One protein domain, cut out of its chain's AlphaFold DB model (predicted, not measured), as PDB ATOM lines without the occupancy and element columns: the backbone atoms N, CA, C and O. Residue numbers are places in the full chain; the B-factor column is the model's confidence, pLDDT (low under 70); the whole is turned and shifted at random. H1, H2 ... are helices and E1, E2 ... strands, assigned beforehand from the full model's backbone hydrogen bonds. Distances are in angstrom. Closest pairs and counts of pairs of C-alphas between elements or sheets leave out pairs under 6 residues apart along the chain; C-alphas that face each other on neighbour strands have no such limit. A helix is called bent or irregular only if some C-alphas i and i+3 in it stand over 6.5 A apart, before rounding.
ATOM      1  N   GLU A 106     256.214 169.622 161.680       93.00
ATOM      2  CA  GLU A 106     256.114 171.030 161.284       93.00
ATOM      3  C   GLU A 106     257.382 171.820 161.617       93.00
ATOM      4  O   GLU A 106     257.955 172.453 160.736       93.00
ATOM      5  N   ARG A 107     257.884 171.694 162.853       94.12
ATOM      6  CA  ARG A 107     259.126 172.340 163.306       94.12
ATOM      7  C   ARG A 107     260.319 171.976 162.420       94.12
ATOM      8  O   ARG A 107     261.052 172.858 161.980       94.12
ATOM      9  N   GLN A 108     260.508 170.685 162.150       95.44
ATOM     10  CA  GLN A 108     261.622 170.191 161.340       95.44
ATOM     11  C   GLN A 108     261.502 170.652 159.881       95.44
ATOM     12  O   GLN A 108     262.498 171.058 159.284       95.44
ATOM     13  N   ILE A 109     260.289 170.612 159.320       97.50
ATOM     14  CA  ILE A 109     260.007 171.078 157.960       97.50
ATOM     15  C   ILE A 109     260.297 172.574 157.851       97.50
ATOM     16  O   ILE A 109     261.041 172.980 156.960       97.50
ATOM     17  N   LEU A 110     259.762 173.375 158.778       96.69
ATOM     18  CA  LEU A 110     259.935 174.823 158.804       96.69
ATOM     19  C   LEU A 110     261.413 175.204 158.831       96.69
ATOM     20  O   LEU A 110     261.842 175.985 157.989       96.69
ATOM     21  N   CYS A 111     262.196 174.641 159.757       97.38
ATOM     22  CA  CYS A 111     263.603 175.010 159.921       97.38
ATOM     23  C   CYS A 111     264.419 174.710 158.654       97.38
ATOM     24  O   CYS A 111     265.118 175.586 158.144       97.38
ATOM     25  N   LYS A 112     264.279 173.502 158.092       98.19
ATOM     26  CA  LYS A 112     265.008 173.105 156.876       98.19
ATOM     27  C   LYS A 112     264.560 173.895 155.655       98.19
ATOM     28  O   LYS A 112     265.395 174.331 154.867       98.19
ATOM     29  N   ALA A 113     263.254 174.101 155.494       97.06
ATOM     30  CA  ALA A 113     262.728 174.901 154.398       97.06
ATOM     31  C   ALA A 113     263.212 176.358 154.509       97.06
ATOM     32  O   ALA A 113     263.671 176.925 153.515       97.06
ATOM     33  N   LEU A 114     263.209 176.941 155.713       96.94
ATOM     34  CA  LEU A 114     263.673 178.308 155.938       96.94
ATOM     35  C   LEU A 114     265.152 178.457 155.564       96.94
ATOM     36  O   LEU A 114     265.483 179.390 154.841       96.94
ATOM     37  N   GLU A 115     266.013 177.500 155.928       97.88
ATOM     38  CA  GLU A 115     267.404 177.474 155.447       97.88
ATOM     39  C   GLU A 115     267.486 177.397 153.912       97.88
ATOM     40  O   GLU A 115     268.324 178.044 153.275       97.88
ATOM     41  N   LEU A 116     266.593 176.631 153.284       97.25
ATOM     42  CA  LEU A 116     266.555 176.509 151.833       97.25
ATOM     43  C   LEU A 116     266.082 177.791 151.121       97.25
ATOM     44  O   LEU A 116     266.421 177.964 149.947       97.25
ATOM     45  N   SER A 117     265.346 178.688 151.777       94.44
ATOM     46  CA  SER A 117     264.750 179.870 151.130       94.44
ATOM     47  C   SER A 117     265.343 181.207 151.573       94.44
ATOM     48  O   SER A 117     265.628 182.050 150.721       94.44
ATOM     49  N   TYR A 118     265.577 181.404 152.871       95.56
ATOM     50  CA  TYR A 118     266.062 182.654 153.449       95.56
ATOM     51  C   TYR A 118     267.582 182.772 153.274       95.56
ATOM     52  O   TYR A 118     268.362 182.641 154.210       95.56
ATOM     53  N   THR A 119     268.002 182.985 152.029       95.62
ATOM     54  CA  THR A 119     269.419 183.026 151.617       95.62
ATOM     55  C   THR A 119     269.873 184.404 151.134       95.62
ATOM     56  O   THR A 119     271.051 184.606 150.848       95.62
ATOM     57  N   SER A 120     268.957 185.373 151.081       93.06
ATOM     58  CA  SER A 120     269.249 186.776 150.788       93.06
ATOM     59  C   SER A 120     268.397 187.709 151.647       93.06
ATOM     60  O   SER A 120     267.358 187.322 152.191       93.06
ATOM     61  N   TRP A 121     268.842 188.962 151.751       90.31
ATOM     62  CA  TRP A 121     268.119 190.021 152.453       90.31
ATOM     63  C   TRP A 121     266.780 190.374 151.789       90.31
ATOM     64  O   TRP A 121     265.887 190.863 152.470       90.31
ATOM     65  N   ASP A 122     266.589 190.045 150.505       88.06
ATOM     66  CA  ASP A 122     265.325 190.275 149.781       88.06
ATOM     67  C   ASP A 122     264.148 189.489 150.386       88.06
ATOM     68  O   ASP A 122     262.992 189.884 150.261       88.06
ATOM     69  N   ILE A 123     264.435 188.371 151.064       88.81
ATOM     70  CA  ILE A 123     263.436 187.504 151.710       88.81
ATOM     71  C   ILE A 123     263.323 187.809 153.220       88.81
ATOM     72  O   ILE A 123     262.573 187.148 153.941       88.81
ATOM     73  N   LYS A 124     264.020 188.835 153.739       89.75
ATOM     74  CA  LYS A 124     264.027 189.169 155.177       89.75
ATOM     75  C   LYS A 124     262.633 189.433 155.733       89.75
ATOM     76  O   LYS A 124     262.311 188.933 156.807       89.75
ATOM     77  N   ALA A 125     261.799 190.175 155.005       88.75
ATOM     78  CA  ALA A 125     260.447 190.498 155.459       88.75
ATOM     79  C   ALA A 125     259.630 189.231 155.763       88.75
ATOM     80  O   ALA A 125     258.915 189.187 156.764       88.75
ATOM     81  N   PHE A 126     259.804 188.183 154.951       89.31
ATOM     82  CA  PHE A 126     259.170 186.889 155.170       89.31
ATOM     83  C   PHE A 126     259.740 186.176 156.398       89.31
ATOM     84  O   PHE A 126     258.988 185.687 157.240       89.31
ATOM     85  N   ALA A 127     261.070 186.152 156.530       92.50
ATOM     86  CA  ALA A 127     261.735 185.565 157.691       92.50
ATOM     87  C   ALA A 127     261.310 186.241 159.006       92.50
ATOM     88  O   ALA A 127     261.203 185.572 160.030       92.50
ATOM     89  N   ASP A 128     261.021 187.540 158.979       91.69
ATOM     90  CA  ASP A 128     260.519 188.285 160.132       91.69
ATOM     91  C   ASP A 128     259.095 187.908 160.521       91.69
ATOM     92  O   ASP A 128     258.818 187.757 161.708       91.69
ATOM     93  N   ASP A 129     258.200 187.754 159.541       91.62
ATOM     94  CA  ASP A 129     256.836 187.288 159.805       91.62
ATOM     95  C   ASP A 129     256.866 185.876 160.409       91.62
ATOM     96  O   ASP A 129     256.233 185.629 161.434       91.62
ATOM     97  N   VAL A 130     257.684 184.975 159.847       93.25
ATOM     98  CA  VAL A 130     257.909 183.628 160.401       93.25
ATOM     99  C   VAL A 130     258.474 183.690 161.822       93.25
ATOM    100  O   VAL A 130     258.026 182.944 162.691       93.25
ATOM    101  N   TRP A 131     259.448 184.565 162.080       93.19
ATOM    102  CA  TRP A 131     260.081 184.693 163.393       93.19
ATOM    103  C   TRP A 131     259.121 185.198 164.475       93.19
ATOM    104  O   TRP A 131     259.146 184.685 165.599       93.19
ATOM    105  N   ARG A 132     258.271 186.178 164.145       91.44
ATOM    106  CA  ARG A 132     257.242 186.689 165.060       91.44
ATOM    107  C   ARG A 132     256.201 185.631 165.382       91.44
ATOM    108  O   ARG A 132     255.989 185.334 166.553       91.44
ATOM    109  N   GLU A 133     255.634 184.996 164.359       92.06
ATOM    110  CA  GLU A 133     254.651 183.926 164.556       92.06
ATOM    111  C   GLU A 133     255.236 182.758 165.364       92.06
ATOM    112  O   GLU A 133     254.549 182.153 166.192       92.06
ATOM    113  N   ALA A 134     256.529 182.461 165.180       92.06
ATOM    114  CA  ALA A 134     257.222 181.459 165.977       92.06
ATOM    115  C   ALA A 134     257.327 181.851 167.459       92.06
ATOM    116  O   ALA A 134     257.303 180.965 168.313       92.06
ATOM    117  N   GLY A 135     257.426 183.144 167.778       89.19
ATOM    118  CA  GLY A 135     257.411 183.659 169.151       89.19
ATOM    119  C   GLY A 135     256.024 183.635 169.801       89.19
ATOM    120  O   GLY A 135     255.914 183.369 170.993       89.19
ATOM    121  N   GLU A 136     254.962 183.848 169.019       84.94
ATOM    122  CA  GLU A 136     253.570 183.857 169.502       84.94
ATOM    123  C   GLU A 136     253.029 182.459 169.837       84.94
ATOM    124  O   GLU A 136     252.106 182.313 170.642       84.94
ATOM    125  N   SER A 137     253.583 181.424 169.204       67.00
ATOM    126  CA  SER A 137     252.970 180.092 169.169       67.00
ATOM    127  C   SER A 137     253.187 179.246 170.435       67.00
ATOM    128  O   SER A 137     252.487 178.248 170.615       67.00
ATOM    129  N   GLU A 138     254.122 179.598 171.328       65.56
ATOM    130  CA  GLU A 138     254.519 178.750 172.466       65.56
ATOM    131  C   GLU A 138     254.962 179.574 173.698       65.56
ATOM    132  O   GLU A 138     255.297 180.752 173.600       65.56
ATOM    133  N   LYS A 139     254.977 178.956 174.893       68.69
ATOM    134  CA  LYS A 139     255.599 179.566 176.087       68.69
ATOM    135  C   LYS A 139     257.111 179.694 175.865       68.69
ATOM    136  O   LYS A 139     257.705 178.850 175.206       68.69
ATOM    137  N   VAL A 140     257.735 180.713 176.457       69.50
ATOM    138  CA  VAL A 140     259.202 180.858 176.475       69.50
ATOM    139  C   VAL A 140     259.833 179.598 177.075       69.50
ATOM    140  O   VAL A 140     259.528 179.237 178.214       69.50
ATOM    141  N   GLU A 141     260.717 178.946 176.319       70.38
ATOM    142  CA  GLU A 141     261.365 177.688 176.720       70.38
ATOM    143  C   GLU A 141     262.879 177.830 176.902       70.38
ATOM    144  O   GLU A 141     263.465 177.116 177.718       70.38
ATOM    145  N   VAL A 142     263.529 178.758 176.189       80.06
ATOM    146  CA  VAL A 142     264.996 178.824 176.131       80.06
ATOM    147  C   VAL A 142     265.499 180.230 176.441       80.06
ATOM    148  O   VAL A 142     265.030 181.212 175.872       80.06
ATOM    149  N   LYS A 143     266.501 180.325 177.325       79.00
ATOM    150  CA  LYS A 143     267.256 181.558 177.585       79.00
ATOM    151  C   LYS A 143     268.597 181.492 176.866       79.00
ATOM    152  O   LYS A 143     269.427 180.642 177.178       79.00
ATOM    153  N   SER A 144     268.797 182.389 175.911       80.62
ATOM    154  CA  SER A 144     270.042 182.567 175.172       80.62
ATOM    155  C   SER A 144     270.749 183.836 175.636       80.62
ATOM    156  O   SER A 144     270.137 184.898 175.703       80.62
ATOM    157  N   GLU A 145     272.057 183.759 175.883       79.94
ATOM    158  CA  GLU A 145     272.867 184.954 176.162       79.94
ATOM    159  C   GLU A 145     272.891 185.925 174.971       79.94
ATOM    160  O   GLU A 145     272.951 187.137 175.157       79.94
ATOM    161  N   ARG A 146     272.825 185.391 173.742       81.31
ATOM    162  CA  ARG A 146     272.914 186.168 172.499       81.31
ATOM    163  C   ARG A 146     271.559 186.666 172.001       81.31
ATOM    164  O   ARG A 146     271.500 187.740 171.411       81.31
ATOM    165  N   PHE A 147     270.503 185.877 172.190       83.38
ATOM    166  CA  PHE A 147     269.191 186.119 171.578       83.38
ATOM    167  C   PHE A 147     268.058 186.332 172.592       83.38
ATOM    168  O   PHE A 147     266.911 186.480 172.191       83.38
ATOM    169  N   GLY A 148     268.364 186.368 173.892       84.94
ATOM    170  CA  GLY A 148     267.368 186.589 174.936       84.94
ATOM    171  C   GLY A 148     266.437 185.394 175.139       84.94
ATOM    172  O   GLY A 148     266.861 184.238 175.089       84.94
ATOM    173  N   GLU A 149     265.173 185.680 175.438       87.75
ATOM    174  CA  GLU A 149     264.132 184.677 175.663       87.75
ATOM    175  C   GLU A 149     263.527 184.221 174.331       87.75
ATOM    176  O   GLU A 149     263.055 185.040 173.549       87.75
ATOM    177  N   LEU A 150     263.551 182.912 174.081       89.88
ATOM    178  CA  LEU A 150     263.082 182.300 172.840       89.88
ATOM    179  C   LEU A 150     261.983 181.270 173.120       89.88
ATOM    180  O   LEU A 150     262.059 180.493 174.084       89.88
ATOM    181  N   SER A 151     260.989 181.219 172.232       91.62
ATOM    182  CA  SER A 151     260.092 180.064 172.123       91.62
ATOM    183  C   SER A 151     260.856 178.825 171.631       91.62
ATOM    184  O   SER A 151     261.984 178.930 171.132       91.62
ATOM    185  N   ALA A 152     260.256 177.637 171.728       90.38
ATOM    186  CA  ALA A 152     260.909 176.419 171.251       90.38
ATOM    187  C   ALA A 152     261.130 176.452 169.731       90.38
ATOM    188  O   ALA A 152     262.171 176.010 169.236       90.38
ATOM    189  N   LEU A 153     260.169 177.001 168.981       92.62
ATOM    190  CA  LEU A 153     260.289 177.149 167.533       92.62
ATOM    191  C   LEU A 153     261.368 178.166 167.130       92.62
ATOM    192  O   LEU A 153     262.161 177.878 166.233       92.62
ATOM    193  N   GLN A 154     261.464 179.311 167.816       93.81
ATOM    194  CA  GLN A 154     262.550 180.271 167.589       93.81
ATOM    195  C   GLN A 154     263.916 179.661 167.927       93.81
ATOM    196  O   GLN A 154     264.864 179.806 167.155       93.81
ATOM    197  N   ALA A 155     264.017 178.917 169.034       93.62
ATOM    198  CA  ALA A 155     265.239 178.209 169.401       93.62
ATOM    199  C   ALA A 155     265.654 177.174 168.338       93.62
ATOM    200  O   ALA A 155     266.836 177.081 168.009       93.62
ATOM    201  N   ALA A 156     264.698 176.453 167.742       95.25
ATOM    202  CA  ALA A 156     264.968 175.515 166.650       95.25
ATOM    203  C   ALA A 156     265.463 176.220 165.372       95.25
ATOM    204  O   ALA A 156     266.402 175.743 164.732       95.25
ATOM    205  N   ILE A 157     264.894 177.382 165.030       96.19
ATOM    206  CA  ILE A 157     265.371 178.209 163.909       96.19
ATOM    207  C   ILE A 157     266.815 178.676 164.163       96.19
ATOM    208  O   ILE A 157     267.658 178.580 163.269       96.19
ATOM    209  N   VAL A 158     267.122 179.137 165.382       96.12
ATOM    210  CA  VAL A 158     268.485 179.534 165.779       96.12
ATOM    211  C   VAL A 158     269.452 178.359 165.679       96.12
ATOM    212  O   VAL A 158     270.551 178.526 165.151       96.12
ATOM    213  N   GLN A 159     269.051 177.173 166.142       96.81
ATOM    214  CA  GLN A 159     269.874 175.970 166.040       96.81
ATOM    215  C   GLN A 159     270.198 175.643 164.576       96.81
ATOM    216  O   GLN A 159     271.370 175.481 164.239       96.81
ATOM    217  N   GLN A 160     269.189 175.612 163.699       98.12
ATOM    218  CA  GLN A 160     269.383 175.373 162.265       98.12
ATOM    219  C   GLN A 160     270.355 176.394 161.649       98.12
ATOM    220  O   GLN A 160     271.206 176.043 160.828       98.12
ATOM    221  N   TRP A 161     270.255 177.663 162.058       97.44
ATOM    222  CA  TRP A 161     271.143 178.730 161.599       97.44
ATOM    223  C   TRP A 161     272.583 178.570 162.098       97.44
ATOM    224  O   TRP A 161     273.512 178.717 161.303       97.44
ATOM    225  N   GLU A 162     272.798 178.224 163.370       97.06
ATOM    226  CA  GLU A 162     274.148 177.955 163.890       97.06
ATOM    227  C   GLU A 162     274.764 176.711 163.225       97.06
ATOM    228  O   GLU A 162     275.955 176.717 162.919       97.06
ATOM    229  N   GLU A 163     273.976 175.678 162.907       98.12
ATOM    230  CA  GLU A 163     274.446 174.513 162.142       98.12
ATOM    231  C   GLU A 163     274.869 174.893 160.713       98.12
ATOM    232  O   GLU A 163     275.942 174.483 160.254       98.12
ATOM    233  N   ASN A 164     274.073 175.711 160.010       98.31
ATOM    234  CA  ASN A 164     274.467 176.261 158.710       98.31
ATOM    235  C   ASN A 164     275.749 177.088 158.833       98.31
ATOM    236  O   ASN A 164     276.679 176.913 158.044       98.31
ATOM    237  N   ARG A 165     275.834 177.965 159.835       96.75
ATOM    238  CA  ARG A 165     277.007 178.807 160.071       96.75
ATOM    239  C   ARG A 165     278.253 177.983 160.370       96.75
ATOM    240  O   ARG A 165     279.308 178.296 159.825       96.75
ATOM    241  N   ALA A 166     278.144 176.940 161.187       97.69
ATOM    242  CA  ALA A 166     279.250 176.040 161.490       97.69
ATOM    243  C   ALA A 166     279.754 175.318 160.230       97.69
ATOM    244  O   ALA A 166     280.962 175.189 160.044       97.69
ATOM    245  N   ALA A 167     278.846 174.904 159.341       97.38
ATOM    246  CA  ALA A 167     279.194 174.208 158.103       97.38
ATOM    247  C   ALA A 167     279.748 175.132 157.002       97.38
ATOM    248  O   ALA A 167     280.585 174.712 156.208       97.38
ATOM    249  N   THR A 168     279.288 176.384 156.932       97.19
ATOM    250  CA  THR A 168     279.534 177.275 155.778       97.19
ATOM    251  C   THR A 168     280.386 178.504 156.110       97.19
ATOM    252  O   THR A 168     280.775 179.264 155.217       97.19
ATOM    253  N   GLY A 169     280.644 178.760 157.393       95.62
ATOM    254  CA  GLY A 169     281.168 180.025 157.919       95.62
ATOM    255  C   GLY A 169     280.097 181.109 158.132       95.62
ATOM    256  O   GLY A 169     280.376 182.100 158.806       95.62
TER     257      GLY A 169
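What this domain is: This is residues 106 to 169 of the 278 residues of an uncharacterized protein of Schleiferia thermophila (UniProt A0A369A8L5). Two helices, H2 and H3, make a V that comes together where H2 ends and H3 begins, with a small two-stranded hairpin, E1 and E2, at that closed end. A third helix, H1, covers one side of the V: it packs on H3 and runs nearly antiparallel alongside H2. The printed part has 64 residues, with three named helices and two named strands in the order H1, H2, E1, E2, H3, and its class is mostly helix. The sheet has the order E1 - E2 and is antiparallel. The whole is compact and rounded, with a radius of gyration of the C-alphas of 11.6 A and spans of 29 by 23 by 20 A.

Where its parts are: H1 is residues 106 to 117, 16.0 A from first to last C-alpha, and begins with C-alpha 106 at (256.114, 171.030, 161.284). H2 is residues 121 to 136, 23.2 A long, and is irregular: C-alphas 122 and 125 are 7.5 A apart. E1 is residues 140 to 144, 11.1 A long, beginning with C-alpha 140 at (259.202, 180.858, 176.475). E2 is residues 148 to 151, 10.2 A long. H3, the longest helix by residues, is residues 152 to 168, 24.2 A long, and ends with C-alpha 168 at (279.534, 177.275, 155.778).

How they stand to each other: H1 and H3 touch, with the C-alphas of Cys 111 and Ile 157 closest at 5.4 A, and run the same way at a steep tilt of 40 degrees. H1 and H2 are close but not clearly touching; their closest C-alphas, those of Leu 114 and Ala 127, are 7.7 A apart. They run opposite ways at a shallow tilt of 15 degrees. H2 touches H3 with residues 131 to 135 alone, and H3 touches H2 with residues 153 to 154 alone; the closest C-alphas, those of Ala 134 and Leu 153, are 5.5 A apart. H2 and H3 run opposite ways at a tilt of 35.4 degrees, only just steep. E1 and E2 form an antiparallel hairpin, 145 degrees between their directions, with N 144 and O 148 at 2.8 A and N 150 and O 142 at 2.9 A, within hydrogen-bond range. The closest C-alphas of E1 and H3 are those of Glu 141 and Ala 152, 5.6 A apart. H1 is apart from E1 and E2. In H1 and H3 every O i to N i+4 pair is within hydrogen-bond range; in H2, 10 of 12 are.

The domain as a whole: The C-alphas farthest apart, those of Lys 139 and Thr 168, are 31.5 A apart. The printed part has no cut, and the four links between its named elements are tight. Residues 119 to 125, of which 121 to 125 belong to H2, stand free. The mean pLDDT of the printed part is 90.5; residues 137 to 140 are under 70.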